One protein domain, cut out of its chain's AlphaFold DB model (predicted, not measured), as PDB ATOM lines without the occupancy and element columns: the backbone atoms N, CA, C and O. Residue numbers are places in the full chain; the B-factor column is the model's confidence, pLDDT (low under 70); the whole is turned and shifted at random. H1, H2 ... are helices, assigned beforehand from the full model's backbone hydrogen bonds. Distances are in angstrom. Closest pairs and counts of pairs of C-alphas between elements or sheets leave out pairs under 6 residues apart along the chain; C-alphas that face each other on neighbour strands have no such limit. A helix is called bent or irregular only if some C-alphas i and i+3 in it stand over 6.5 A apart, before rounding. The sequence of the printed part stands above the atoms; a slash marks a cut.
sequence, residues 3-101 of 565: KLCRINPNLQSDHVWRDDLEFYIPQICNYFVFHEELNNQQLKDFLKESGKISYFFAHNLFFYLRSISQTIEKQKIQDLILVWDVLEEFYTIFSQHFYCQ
ATOM      1  N   LYS A   3     277.783 252.263 332.999       36.16
ATOM      2  CA  LYS A   3     276.545 251.760 333.662       36.16
ATOM      3  C   LYS A   3     275.273 252.089 332.871       36.16
ATOM      4  O   LYS A   3     274.224 251.504 333.102       36.16
ATOM      5  N   LEU A   4     275.392 253.034 331.938       44.94
ATOM      6  CA  LEU A   4     274.359 253.428 330.981       44.94
ATOM      7  C   LEU A   4     274.574 252.759 329.608       44.94
ATOM      8  O   LEU A   4     273.734 252.905 328.726       44.94
ATOM      9  N   CYS A   5     275.676 252.024 329.416       51.06
ATOM     10  CA  CYS A   5     276.005 251.335 328.172       51.06
ATOM     11  C   CYS A   5     275.390 249.931 328.170       51.06
ATOM     12  O   CYS A   5     276.063 248.941 328.455       51.06
ATOM     13  N   ARG A   6     274.088 249.841 327.878       60.81
ATOM     14  CA  ARG A   6     273.434 248.550 327.631       60.81
ATOM     15  C   ARG A   6     273.802 248.032 326.244       60.81
ATOM     16  O   ARG A   6     273.770 248.788 325.278       60.81
ATOM     17  N   ILE A   7     274.120 246.744 326.154       65.00
ATOM     18  CA  ILE A   7     274.361 246.078 324.865       65.00
ATOM     19  C   ILE A   7     273.014 245.819 324.175       65.00
ATOM     20  O   ILE A   7     272.852 246.061 322.981       65.00
ATOM     21  N   ASN A   8     272.019 245.437 324.979       71.50
ATOM     22  CA  ASN A   8     270.639 245.242 324.556       71.50
ATOM     23  C   ASN A   8     269.812 246.514 324.842       71.50
ATOM     24  O   ASN A   8     269.748 246.946 326.000       71.50
ATOM     25  N   PRO A   9     269.161 247.122 323.834       63.19
ATOM     26  CA  PRO A   9     268.442 248.387 323.952       63.19
ATOM     27  C   PRO A   9     267.136 248.168 324.720       63.19
ATOM     28  O   PRO A   9     266.077 247.917 324.160       63.19
ATOM     29  N   ASN A  10     267.206 248.210 326.045       70.31
ATOM     30  CA  ASN A  10     266.018 248.174 326.883       70.31
ATOM     31  C   ASN A  10     265.622 249.611 327.247       70.31
ATOM     32  O   ASN A  10     266.283 250.226 328.089       70.31
ATOM     33  N   LEU A  11     264.567 250.119 326.601       66.69
ATOM     34  CA  LEU A  11     264.060 251.491 326.718       66.69
ATOM     35  C   LEU A  11     262.988 251.653 327.808       66.69
ATOM     36  O   LEU A  11     262.319 252.684 327.879       66.69
ATOM     37  N   GLN A  12     262.810 250.639 328.659       68.50
ATOM     38  CA  GLN A  12     261.937 250.719 329.826       68.50
ATOM     39  C   GLN A  12     262.289 251.949 330.675       68.50
ATOM     40  O   GLN A  12     263.401 252.061 331.192       68.50
ATOM     41  N   SER A  13     261.322 252.853 330.831       58.41
ATOM     42  CA  SER A  13     261.322 253.867 331.886       58.41
ATOM     43  C   SER A  13     260.454 253.375 333.043       58.41
ATOM     44  O   SER A  13     259.448 252.697 332.809       58.41
ATOM     45  N   ASP A  14     260.805 253.748 334.277       53.09
ATOM     46  CA  ASP A  14     260.136 253.303 335.515       53.09
ATOM     47  C   ASP A  14     258.631 253.648 335.587       53.09
ATOM     48  O   ASP A  14     257.929 253.208 336.495       53.09
ATOM     49  N   HIS A  15     258.108 254.432 334.638       50.94
ATOM     50  CA  HIS A  15     256.730 254.924 334.638       50.94
ATOM     51  C   HIS A  15     255.834 254.352 333.527       50.94
ATOM     52  O   HIS A  15     254.627 254.578 333.574       50.94
ATOM     53  N   VAL A  16     256.379 253.630 332.536       55.84
ATOM     54  CA  VAL A  16     255.615 253.234 331.328       55.84
ATOM     55  C   VAL A  16     255.508 251.717 331.143       55.84
ATOM     56  O   VAL A  16     254.562 251.246 330.512       55.84
ATOM     57  N   TRP A  17     256.428 250.921 331.697       65.44
ATOM     58  CA  TRP A  17     256.490 249.486 331.405       65.44
ATOM     59  C   TRP A  17     255.842 248.588 332.463       65.44
ATOM     60  O   TRP A  17     256.020 248.767 333.667       65.44
ATOM     61  N   ARG A  18     255.148 247.550 331.989       68.19
ATOM     62  CA  ARG A  18     254.662 246.437 332.807       68.19
ATOM     63  C   ARG A  18     255.702 245.325 332.868       68.19
ATOM     64  O   ARG A  18     255.855 244.542 331.933       68.19
ATOM     65  N   ASP A  19     256.377 245.220 334.005       69.12
ATOM     66  CA  ASP A  19     257.404 244.204 334.273       69.12
ATOM     67  C   ASP A  19     256.917 242.749 334.192       69.12
ATOM     68  O   ASP A  19     257.725 241.825 334.105       69.12
ATOM     69  N   ASP A  20     255.604 242.540 334.221       81.31
ATOM     70  CA  ASP A  20     254.950 241.241 334.147       81.31
ATOM     71  C   ASP A  20     254.476 240.877 332.734       81.31
ATOM     72  O   ASP A  20     254.000 239.765 332.526       81.31
ATOM     73  N   LEU A  21     254.602 241.765 331.744       87.06
ATOM     74  CA  LEU A  21     254.016 241.539 330.421       87.06
ATOM     75  C   LEU A  21     254.595 240.304 329.718       87.06
ATOM     76  O   LEU A  21     253.857 239.525 329.118       87.06
ATOM     77  N   GLU A  22     255.907 240.090 329.835       89.38
ATOM     78  CA  GLU A  22     256.580 238.941 329.223       89.38
ATOM     79  C   GLU A  22     256.093 237.600 329.785       89.38
ATOM     80  O   GLU A  22     256.046 236.609 329.059       89.38
ATOM     81  N   PHE A  23     255.656 237.583 331.049       91.50
ATOM     82  CA  PHE A  23     255.064 236.396 331.657       91.50
ATOM     83  C   PHE A  23     253.793 235.966 330.918       91.50
ATOM     84  O   PHE A  23     253.546 234.774 330.833       91.50
ATOM     85  N   TYR A  24     253.019 236.895 330.346       92.94
ATOM     86  CA  TYR A  24     251.750 236.613 329.664       92.94
ATOM     87  C   TYR A  24     251.873 236.423 328.144       92.94
ATOM     88  O   TYR A  24     250.851 236.226 327.484       92.94
ATOM     89  N   ILE A  25     253.087 236.449 327.573       92.19
ATOM     90  CA  ILE A  25     253.312 236.240 326.128       92.19
ATOM     91  C   ILE A  25     252.583 234.993 325.601       92.19
ATOM     92  O   ILE A  25     251.881 235.133 324.599       92.19
ATOM     93  N   PRO A  26     252.639 233.815 326.265       92.06
ATOM     94  CA  PRO A  26     251.936 232.632 325.778       92.06
ATOM     95  C   PRO A  26     250.435 232.852 325.562       92.06
ATOM     96  O   PRO A  26     249.892 232.482 324.522       92.06
ATOM     97  N   GLN A  27     249.762 233.500 326.517       92.06
ATOM     98  CA  GLN A  27     248.328 233.788 326.444       92.06
ATOM     99  C   GLN A  27     248.012 234.874 325.418       92.06
ATOM    100  O   GLN A  27     247.021 234.751 324.702       92.06
ATOM    101  N   ILE A  28     248.837 235.922 325.337       89.56
ATOM    102  CA  ILE A  28     248.626 237.022 324.390       89.56
ATOM    103  C   ILE A  28     248.775 236.517 322.953       89.56
ATOM    104  O   ILE A  28     247.896 236.769 322.135       89.56
ATOM    105  N   CYS A  29     249.830 235.754 322.660       86.38
ATOM    106  CA  CYS A  29     250.038 235.135 321.351       86.38
ATOM    107  C   CYS A  29     248.924 234.150 321.001       86.38
ATOM    108  O   CYS A  29     248.440 234.150 319.874       86.38
ATOM    109  N   ASN A  30     248.498 233.330 321.966       85.19
ATOM    110  CA  ASN A  30     247.412 232.383 321.749       85.19
ATOM    111  C   ASN A  30     246.098 233.103 321.405       85.19
ATOM    112  O   ASN A  30     245.414 232.738 320.456       85.19
ATOM    113  N   TYR A  31     245.762 234.165 322.137       83.88
ATOM    114  CA  TYR A  31     244.593 234.976 321.820       83.88
ATOM    115  C   TYR A  31     244.733 235.662 320.454       83.88
ATOM    116  O   TYR A  31     243.803 235.638 319.658       83.88
ATOM    117  N   PHE A  32     245.906 236.222 320.163       79.75
ATOM    118  CA  PHE A  32     246.174 236.923 318.914       79.75
ATOM    119  C   PHE A  32     246.017 236.028 317.672       79.75
ATOM    120  O   PHE A  32     245.380 236.454 316.716       79.75
ATOM    121  N   VAL A  33     246.557 234.804 317.702       77.06
ATOM    122  CA  VAL A  33     246.569 233.890 316.541       77.06
ATOM    123  C   VAL A  33     245.293 233.059 316.408       77.06
ATOM    124  O   VAL A  33     244.857 232.778 315.301       77.06
ATOM    125  N   PHE A  34     244.663 232.649 317.511       76.19
ATOM    126  CA  PHE A  34     243.494 231.759 317.439       76.19
ATOM    127  C   PHE A  34     242.147 232.488 317.517       76.19
ATOM    128  O   PHE A  34     241.109 231.855 317.354       76.19
ATOM    129  N   HIS A  35     242.143 233.805 317.758       74.44
ATOM    130  CA  HIS A  35     240.931 234.641 317.799       74.44
ATOM    131  C   HIS A  35     241.007 235.795 316.789       74.44
ATOM    132  O   HIS A  35     240.517 236.898 317.037       74.44
ATOM    133  N   GLU A  36     241.623 235.543 315.632       64.19
ATOM    134  CA  GLU A  36     241.833 236.525 314.555       64.19
ATOM    135  C   GLU A  36     240.539 237.142 314.019       64.19
ATOM    136  O   GLU A  36     240.545 238.293 313.581       64.19
ATOM    137  N   GLU A  37     239.415 236.425 314.118       60.25
ATOM    138  CA  GLU A  37     238.080 236.912 313.743       60.25
ATOM    139  C   GLU A  37     237.695 238.210 314.471       60.25
ATOM    140  O   GLU A  37     236.865 238.983 313.997       60.25
ATOM    141  N   LEU A  38     238.334 238.486 315.610       64.69
ATOM    142  CA  LEU A  38     238.133 239.709 316.378       64.69
ATOM    143  C   LEU A  38     238.859 240.928 315.781       64.69
ATOM    144  O   LEU A  38     238.597 242.046 316.223       64.69
ATOM    145  N   ASN A  39     239.773 240.728 314.818       68.06
ATOM    146  CA  ASN A  39     240.599 241.737 314.135       68.06
ATOM    147  C   ASN A  39     241.034 242.898 315.050       68.06
ATOM    148  O   ASN A  39     240.818 244.080 314.764       68.06
ATOM    149  N   ASN A  40     241.612 242.554 316.203       78.12
ATOM    150  CA  ASN A  40     241.887 243.521 317.253       78.12
ATOM    151  C   ASN A  40     243.128 244.364 316.915       78.12
ATOM    152  O   ASN A  40     244.254 244.037 317.299       78.12
ATOM    153  N   GLN A  41     242.913 245.468 316.198       81.31
ATOM    154  CA  GLN A  41     243.977 246.401 315.830       81.31
ATOM    155  C   GLN A  41     244.668 247.005 317.060       81.31
ATOM    156  O   GLN A  41     245.886 247.144 317.067       81.31
ATOM    157  N   GLN A  42     243.921 247.268 318.137       84.38
ATOM    158  CA  GLN A  42     244.493 247.797 319.380       84.38
ATOM    159  C   GLN A  42     245.515 246.832 319.990       84.38
ATOM    160  O   GLN A  42     246.542 247.273 320.498       84.38
ATOM    161  N   LEU A  43     245.268 245.520 319.916       84.75
ATOM    162  CA  LEU A  43     246.218 244.514 320.385       84.75
ATOM    163  C   LEU A  43     247.475 244.466 319.504       84.75
ATOM    164  O   LEU A  43     248.577 244.371 320.038       84.75
ATOM    165  N   LYS A  44     247.327 244.572 318.175       82.50
ATOM    166  CA  LYS A  44     248.471 244.662 317.246       82.50
ATOM    167  C   LYS A  44     249.346 245.866 317.574       82.50
ATOM    168  O   LYS A  44     250.557 245.720 317.723       82.50
ATOM    169  N   ASP A  45     248.727 247.031 317.729       85.38
ATOM    170  CA  ASP A  45     249.428 248.273 318.040       85.38
ATOM    171  C   ASP A  45     250.092 248.183 319.420       85.38
ATOM    172  O   ASP A  45     251.267 248.509 319.565       85.38
ATOM    173  N   PHE A  46     249.396 247.625 320.415       87.69
ATOM    174  CA  PHE A  46     249.956 247.378 321.742       87.69
ATOM    175  C   PHE A  46     251.189 246.468 321.703       87.69
ATOM    176  O   PHE A  46     252.193 246.781 322.341       87.69
ATOM    177  N   LEU A  47     251.145 245.356 320.961       87.38
ATOM    178  CA  LEU A  47     252.277 244.436 320.823       87.38
ATOM    179  C   LEU A  47     253.472 245.100 320.130       87.38
ATOM    180  O   LEU A  47     254.609 244.917 320.567       87.38
ATOM    181  N   LYS A  48     253.215 245.899 319.088       85.50
ATOM    182  CA  LYS A  48     254.242 246.656 318.358       85.50
ATOM    183  C   LYS A  48     254.904 247.696 319.252       85.50
ATOM    184  O   LYS A  48     256.126 247.717 319.355       85.50
ATOM    185  N   GLU A  49     254.120 248.522 319.938       85.69
ATOM    186  CA  GLU A  49     254.657 249.524 320.862       85.69
ATOM    187  C   GLU A  49     255.376 248.865 322.041       85.69
ATOM    188  O   GLU A  49     256.462 249.296 322.427       85.69
ATOM    189  N   SER A  50     254.847 247.752 322.553       86.12
ATOM    190  CA  SER A  50     255.492 247.022 323.643       86.12
ATOM    191  C   SER A  50     256.845 246.438 323.228       86.12
ATOM    192  O   SER A  50     257.825 246.534 323.969       86.12
ATOM    193  N   GLY A  51     256.925 245.871 322.022       84.25
ATOM    194  CA  GLY A  51     258.172 245.360 321.462       84.25
ATOM    195  C   GLY A  51     259.196 246.446 321.165       84.25
ATOM    196  O   GLY A  51     260.374 246.210 321.392       84.25
ATOM    197  N   LYS A  52     258.775 247.652 320.764       82.75
ATOM    198  CA  LYS A  52     259.687 248.801 320.620       82.75
ATOM    199  C   LYS A  52     260.281 249.243 321.962       82.75
ATOM    200  O   LYS A  52     261.439 249.635 322.019       82.75
ATOM    201  N   ILE A  53     259.517 249.157 323.054       81.50
ATOM    202  CA  ILE A  53     259.995 249.551 324.392       81.50
ATOM    203  C   ILE A  53     260.965 248.513 324.978       81.50
ATOM    204  O   ILE A  53     261.977 248.878 325.583       81.50
ATOM    205  N   SER A  54     260.659 247.219 324.834       84.00
ATOM    206  CA  SER A  54     261.459 246.133 325.410       84.00
ATOM    207  C   SER A  54     261.987 245.188 324.337       84.00
ATOM    208  O   SER A  54     261.277 244.324 323.822       84.00
ATOM    209  N   TYR A  55     263.294 245.281 324.100       82.38
ATOM    210  CA  TYR A  55     264.058 244.367 323.251       82.38
ATOM    211  C   TYR A  55     263.895 242.883 323.623       82.38
ATOM    212  O   TYR A  55     263.877 242.005 322.758       82.38
ATOM    213  N   PHE A  56     263.746 242.596 324.919       86.56
ATOM    214  CA  PHE A  56     263.540 241.240 325.433       86.56
ATOM    215  C   PHE A  56     262.131 240.730 325.135       86.56
ATOM    216  O   PHE A  56     261.956 239.597 324.687       86.56
ATOM    217  N   PHE A  57     261.129 241.593 325.323       88.75
ATOM    218  CA  PHE A  57     259.747 241.281 324.977       88.75
ATOM    219  C   PHE A  57     259.608 241.013 323.478       88.75
ATOM    220  O   PHE A  57     258.985 240.025 323.108       88.75
ATOM    221  N   ALA A  58     260.239 241.828 322.626       88.00
ATOM    222  CA  ALA A  58     260.225 241.649 321.175       88.00
ATOM    223  C   ALA A  58     260.745 240.267 320.735       88.00
ATOM    224  O   ALA A  58     260.083 239.587 319.952       88.00
ATOM    225  N   HIS A  59     261.883 239.816 321.277       89.12
ATOM    226  CA  HIS A  59     262.423 238.481 320.990       89.12
ATOM    227  C   HIS A  59     261.512 237.362 321.482       89.12
ATOM    228  O   HIS A  59     261.195 236.450 320.724       89.12
ATOM    229  N   ASN A  60     261.079 237.425 322.743       91.06
ATOM    230  CA  ASN A  60     260.222 236.390 323.322       91.06
ATOM    231  C   ASN A  60     258.879 236.292 322.593       91.06
ATOM    232  O   ASN A  60     258.373 235.193 322.369       91.06
ATOM    233  N   LEU A  61     258.335 237.434 322.170       89.81
ATOM    234  CA  LEU A  61     257.147 237.502 321.336       89.81
ATOM    235  C   LEU A  61     257.388 236.831 319.978       89.81
ATOM    236  O   LEU A  61     256.613 235.960 319.591       89.81
ATOM    237  N   PHE A  62     258.480 237.180 319.289       88.50
ATOM    238  CA  PHE A  62     258.852 236.590 318.002       88.50
ATOM    239  C   PHE A  62     259.025 235.066 318.091       88.50
ATOM    240  O   PHE A  62     258.410 234.325 317.323       88.50
ATOM    241  N   PHE A  63     259.813 234.580 319.055       89.19
ATOM    242  CA  PHE A  63     260.067 233.150 319.236       89.19
ATOM    243  C   PHE A  63     258.791 232.376 319.574       89.19
ATOM    244  O   PHE A  63     258.534 231.323 318.982       89.19
ATOM    245  N   TYR A  64     257.931 232.919 320.441       88.75
ATOM    246  CA  TYR A  64     256.675 232.255 320.766       88.75
ATOM    247  C   TYR A  64     255.712 232.226 319.569       88.75
ATOM    248  O   TYR A  64     255.160 231.165 319.274       88.75
ATOM    249  N   LEU A  65     255.546 233.336 318.835       84.62
ATOM    250  CA  LEU A  65     254.746 233.381 317.600       84.62
ATOM    251  C   LEU A  65     255.264 232.379 316.554       84.62
ATOM    252  O   LEU A  65     254.489 231.642 315.942       84.62
ATOM    253  N   ARG A  66     256.586 232.264 316.407       84.12
ATOM    254  CA  ARG A  66     257.201 231.250 315.546       84.12
ATOM    255  C   ARG A  66     256.887 229.832 316.024       84.12
ATOM    256  O   ARG A  66     256.641 228.950 315.203       84.12
ATOM    257  N   SER A  67     256.853 229.600 317.333       83.88
ATOM    258  CA  SER A  67     256.600 228.277 317.914       83.88
ATOM    259  C   SER A  67     255.171 227.764 317.710       83.88
ATOM    260  O   SER A  67     254.953 226.550 317.655       83.88
ATOM    261  N   ILE A  68     254.188 228.657 317.579       77.88
ATOM    262  CA  ILE A  68     252.785 228.274 317.366       77.88
ATOM    263  C   ILE A  68     252.465 227.993 315.895       77.88
ATOM    264  O   ILE A  68     251.485 227.296 315.631       77.88
ATOM    265  N   SER A  69     253.339 228.406 314.970       69.56
ATOM    266  CA  SER A  69     253.123 228.328 313.518       69.56
ATOM    267  C   SER A  69     252.834 226.924 312.964       69.56
ATOM    268  O   SER A  69     252.183 226.840 311.939       69.56
ATOM    269  N   GLN A  70     253.229 225.814 313.610       57.50
ATOM    270  CA  GLN A  70     252.916 224.447 313.122       57.50
ATOM    271  C   GLN A  70     251.955 223.647 314.018       57.50
ATOM    272  O   GLN A  70     251.675 222.488 313.730       57.50
ATOM    273  N   THR A  71     251.431 224.209 315.115       53.47
ATOM    274  CA  THR A  71     250.643 223.414 316.093       53.47
ATOM    275  C   THR A  71     249.234 223.046 315.588       53.47
ATOM    276  O   THR A  71     248.505 222.341 316.276       53.47
ATOM    277  N   ILE A  72     248.837 223.483 314.391       46.81
ATOM    278  CA  ILE A  72     247.550 223.166 313.759       46.81
ATOM    279  C   ILE A  72     247.796 222.095 312.690       46.81
ATOM    280  O   ILE A  72     248.130 222.427 311.558       46.81
ATOM    281  N   GLU A  73     247.650 220.807 313.014       40.53
ATOM    282  CA  GLU A  73     247.855 219.741 312.022       40.53
ATOM    283  C   GLU A  73     246.606 218.891 311.725       40.53
ATOM    284  O   GLU A  73     245.900 218.427 312.621       40.53
ATOM    285  N   LYS A  74     246.449 218.625 310.414       38.41
ATOM    286  CA  LYS A  74     245.773 217.508 309.712       38.41
ATOM    287  C   LYS A  74     244.374 217.633 309.103       38.41
ATOM    288  O   LYS A  74     244.018 216.705 308.381       38.41
ATOM    289  N   GLN A  75     243.623 218.732 309.224       35.72
ATOM    290  CA  GLN A  75     242.367 218.844 308.437       35.72
ATOM    291  C   GLN A  75     242.117 220.123 307.642       35.72
ATOM    292  O   GLN A  75     241.231 220.107 306.792       35.72
ATOM    293  N   LYS A  76     242.921 221.177 307.781       40.56
ATOM    294  CA  LYS A  76     242.932 222.283 306.816       40.56
ATOM    295  C   LYS A  76     244.341 222.845 306.735       40.56
ATOM    296  O   LYS A  76     244.775 223.550 307.635       40.56
ATOM    297  N   ILE A  77     245.032 222.535 305.644       38.91
ATOM    298  CA  ILE A  77     246.086 223.400 305.117       38.91
ATOM    299  C   ILE A  77     245.343 224.642 304.602       38.91
ATOM    300  O   ILE A  77     244.998 224.736 303.431       38.91
ATOM    301  N   GLN A  78     244.919 225.517 305.509       41.75
ATOM    302  CA  GLN A  78     244.855 226.927 305.169       41.75
ATOM    303  C   GLN A  78     246.233 227.434 305.535       41.75
ATOM    304  O   GLN A  78     246.628 227.381 306.699       41.75
ATOM    305  N   ASP A  79     246.991 227.768 304.500       43.62
ATOM    306  CA  ASP A  79     248.350 228.252 304.617       43.62
ATOM    307  C   ASP A  79     248.403 229.346 305.685       43.62
ATOM    308  O   ASP A  79     247.667 230.332 305.628       43.62
ATOM    309  N   LEU A  80     249.280 229.161 306.670       53.56
ATOM    310  CA  LEU A  80     249.565 230.108 307.750       53.56
ATOM    311  C   LEU A  80     250.280 231.369 307.237       53.56
ATOM    312  O   LEU A  80     251.117 231.928 307.942       53.56
ATOM    313  N   ILE A  81     249.975 231.805 306.011       57.12
ATOM    314  CA  ILE A  81     250.482 233.026 305.383       57.12
ATOM    315  C   ILE A  81     250.351 234.176 306.375       57.12
ATOM    316  O   ILE A  81     251.323 234.863 306.611       57.12
ATOM    317  N   LEU A  82     249.232 234.279 307.096       57.94
ATOM    318  CA  LEU A  82     249.026 235.346 308.072       57.94
ATOM    319  C   LEU A  82     250.003 235.319 309.265       57.94
ATOM    320  O   LEU A  82     250.478 236.371 309.680       57.94
ATOM    321  N   VAL A  83     250.340 234.145 309.815       65.19
ATOM    322  CA  VAL A  83     251.342 234.054 310.898       65.19
ATOM    323  C   VAL A  83     252.720 234.430 310.363       65.19
ATOM    324  O   VAL A  83     253.466 235.127 311.045       65.19
ATOM    325  N   TRP A  84     253.046 233.999 309.144       66.44
ATOM    326  CA  TRP A  84     254.297 234.360 308.481       66.44
ATOM    327  C   TRP A  84     254.368 235.852 308.139       66.44
ATOM    328  O   TRP A  84     255.376 236.472 308.460       66.44
ATOM    329  N   ASP A  85     253.293 236.446 307.622       66.44
ATOM    330  CA  ASP A  85     253.166 237.875 307.330       66.44
ATOM    331  C   ASP A  85     253.342 238.705 308.606       66.44
ATOM    332  O   ASP A  85     254.064 239.700 308.623       66.44
ATOM    333  N   VAL A  86     252.720 238.282 309.715       69.25
ATOM    334  CA  VAL A  86     252.893 238.941 311.016       69.25
ATOM    335  C   VAL A  86     254.327 238.784 311.510       69.25
ATOM    336  O   VAL A  86     254.913 239.752 311.987       69.25
ATOM    337  N   LEU A  87     254.920 237.595 311.411       74.50
ATOM    338  CA  LEU A  87     256.312 237.389 311.809       74.50
ATOM    339  C   LEU A  87     257.266 238.260 310.988       74.50
ATOM    340  O   LEU A  87     258.179 238.840 311.570       74.50
ATOM    341  N   GLU A  88     257.045 238.388 309.680       72.75
ATOM    342  CA  GLU A  88     257.834 239.236 308.784       72.75
ATOM    343  C   GLU A  88     257.649 240.726 309.106       72.75
ATOM    344  O   GLU A  88     258.626 241.482 309.167       72.75
ATOM    345  N   GLU A  89     256.417 241.149 309.399       76.19
ATOM    346  CA  GLU A  89     256.122 242.514 309.826       76.19
ATOM    347  C   GLU A  89     256.840 242.839 311.146       76.19
ATOM    348  O   GLU A  89     257.537 243.849 311.253       76.19
ATOM    349  N   PHE A  90     256.728 241.963 312.148       76.50
ATOM    350  CA  PHE A  90     257.369 242.135 313.454       76.50
ATOM    351  C   PHE A  90     258.895 242.112 313.344       76.50
ATOM    352  O   PHE A  90     259.568 242.964 313.925       76.50
ATOM    353  N   TYR A  91     259.431 241.179 312.558       78.88
ATOM    354  CA  TYR A  91     260.848 241.096 312.229       78.88
ATOM    355  C   TYR A  91     261.350 242.418 311.642       78.88
ATOM    356  O   TYR A  91     262.317 242.986 312.149       78.88
ATOM    357  N   THR A  92     260.666 242.951 310.629       79.56
ATOM    358  CA  THR A  92     261.066 244.193 309.953       79.56
ATOM    359  C   THR A  92     260.988 245.391 310.896       79.56
ATOM    360  O   THR A  92     261.948 246.158 310.999       79.56
ATOM    361  N   ILE A  93     259.878 245.529 311.630       81.06
ATOM    362  CA  ILE A  93     259.646 246.637 312.564       81.06
ATOM    363  C   ILE A  93     260.722 246.671 313.653       81.06
ATOM    364  O   ILE A  93     261.289 247.732 313.923       81.06
ATOM    365  N   PHE A  94     261.001 245.537 314.298       80.69
ATOM    366  CA  PHE A  94     261.925 245.508 315.431       80.69
ATOM    367  C   PHE A  94     263.380 245.611 314.998       80.69
ATOM    368  O   PHE A  94     264.139 246.324 315.654       80.69
ATOM    369  N   SER A  95     263.746 245.015 313.863       76.44
ATOM    370  CA  SER A  95     265.101 245.154 313.325       76.44
ATOM    371  C   SER A  95     265.414 246.613 312.986       76.44
ATOM    372  O   SER A  95     266.423 247.167 313.407       76.44
ATOM    373  N   GLN A  96     264.501 247.308 312.298       78.19
ATOM    374  CA  GLN A  96     264.693 248.731 311.991       78.19
ATOM    375  C   GLN A  96     264.768 249.600 313.253       78.19
ATOM    376  O   GLN A  96     265.563 250.541 313.310       78.19
ATOM    377  N   HIS A  97     263.952 249.300 314.267       76.75
ATOM    378  CA  HIS A  97     263.930 250.071 315.506       76.75
ATOM    379  C   HIS A  97     265.227 249.924 316.314       76.75
ATOM    380  O   HIS A  97     265.772 250.925 316.786       76.75
ATOM    381  N   PHE A  98     265.726 248.695 316.469       75.94
ATOM    382  CA  PHE A  98     266.853 248.399 317.353       75.94
ATOM    383  C   PHE A  98     268.224 248.544 316.701       75.94
ATOM    384  O   PHE A  98     269.189 248.829 317.417       75.94
ATOM    385  N   TYR A  99     268.304 248.476 315.369       70.62
ATOM    386  CA  TYR A  99     269.527 248.743 314.614       70.62
ATOM    387  C   TYR A  99     270.214 250.056 315.026       70.62
ATOM    388  O   TYR A  99     271.418 250.093 315.276       70.62
ATOM    389  N   CYS A 100     269.445 251.139 315.167       61.12
ATOM    390  CA  CYS A 100     269.979 252.470 315.479       61.12
ATOM    391  C   CYS A 100     270.265 252.706 316.973       61.12
ATOM    392  O   CYS A 100     270.734 253.785 317.337       61.12
ATOM    393  N   GLN A 101     269.944 251.751 317.850       63.31
ATOM    394  CA  GLN A 101     269.902 251.964 319.303       63.31
ATOM    395  C   GLN A 101     270.867 251.069 320.094       63.31
ATOM    396  O   GLN A 101     270.970 251.201 321.315       63.31
TER     397      GLN A 101
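What this domain is: This is residues 3 to 101 of the 565 residues of the protein "Phosphatidylinositol 4-kinase, putative" of Ichthyophthirius multifiliis (strain G5) (UniProt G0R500). Four helices form a somewhat loose up-and-down bundle: H3 and H4 lie side by side as a helical hairpin, H1 packs on H3, and the last part of H2 packs on H4 and on the beginning of H3. The length comes largely from what lies beyond the helices, with a tail from residue 3 at one end and the link of residues 69 to 80 at the other, of which residues 73 to 79 stick out. The printed part has 99 residues with four named helices, H1, H2, H3 and H4 in that order, and no named strand; its class is all helix. It is only just compact, close to loose, with a radius of gyration of the C-alphas of 14.7 A, and it spans 54 by 24 by 20 A.

Where its parts are: Residues 3 to 20 hold no named element, and C-alpha 3 is at (276.545, 251.760, 333.662). H1, residues 21 to 34, begins with C-alpha 21 at (254.016, 241.539, 330.421) and measures 19.4 A; it is irregular, with C-alphas 23 and 26 7.6 A apart. H2, residues 41 to 53, measures 18.4 A. H3, residues 55 to 68, measures 20.5 A. H4, residues 81 to 99, is the longest helix at 26.4 A and ends with C-alpha 99 at (269.527, 248.743, 314.614).

How they stand to each other: H3 is the hub and touches the three other helices. H3 and H4 form a helical hairpin at a shallow tilt of 17 degrees, opposite ways; their closest C-alphas, of Phe 62 and Leu 87, are 6.7 A apart. H1 touches H3 and runs the same way at 36 degrees, only just a steep tilt, with the closest C-alphas, of Glu 22 and Phe 57, 5.8 A apart. H2 and H3 touch only at the corner, where the closest C-alphas, of Gly 51 and Ala 58, are 4.3 A apart; they run opposite ways at a steep tilt of 48 degrees. H2 touches H4 with residues 48 to 52 alone, and the closest C-alphas, of Lys 52 and Phe 94, are 6.5 A apart; they run the same way at a shallow tilt of 33 degrees, only just short of steep. H1 and H2 are close but not clearly touching, with the closest C-alphas, of Phe 32 and Leu 43, 7.7 A apart. In H2, H3 and H4 every O i to N i+4 pair is within hydrogen-bond range; in H1, 7 of 10 are.

The domain as a whole: The C-alphas of Lys 3 and Gln 75 are the two farthest apart, at 53.7 A. The printed part has no cut. The link from H3 to H4 is long, with 12 residues, and the link from H2 to H3 is tight. The mean pLDDT of the printed part is 72.6; 39 residues are under 70, among them residues 11 to 19 and 69 to 86.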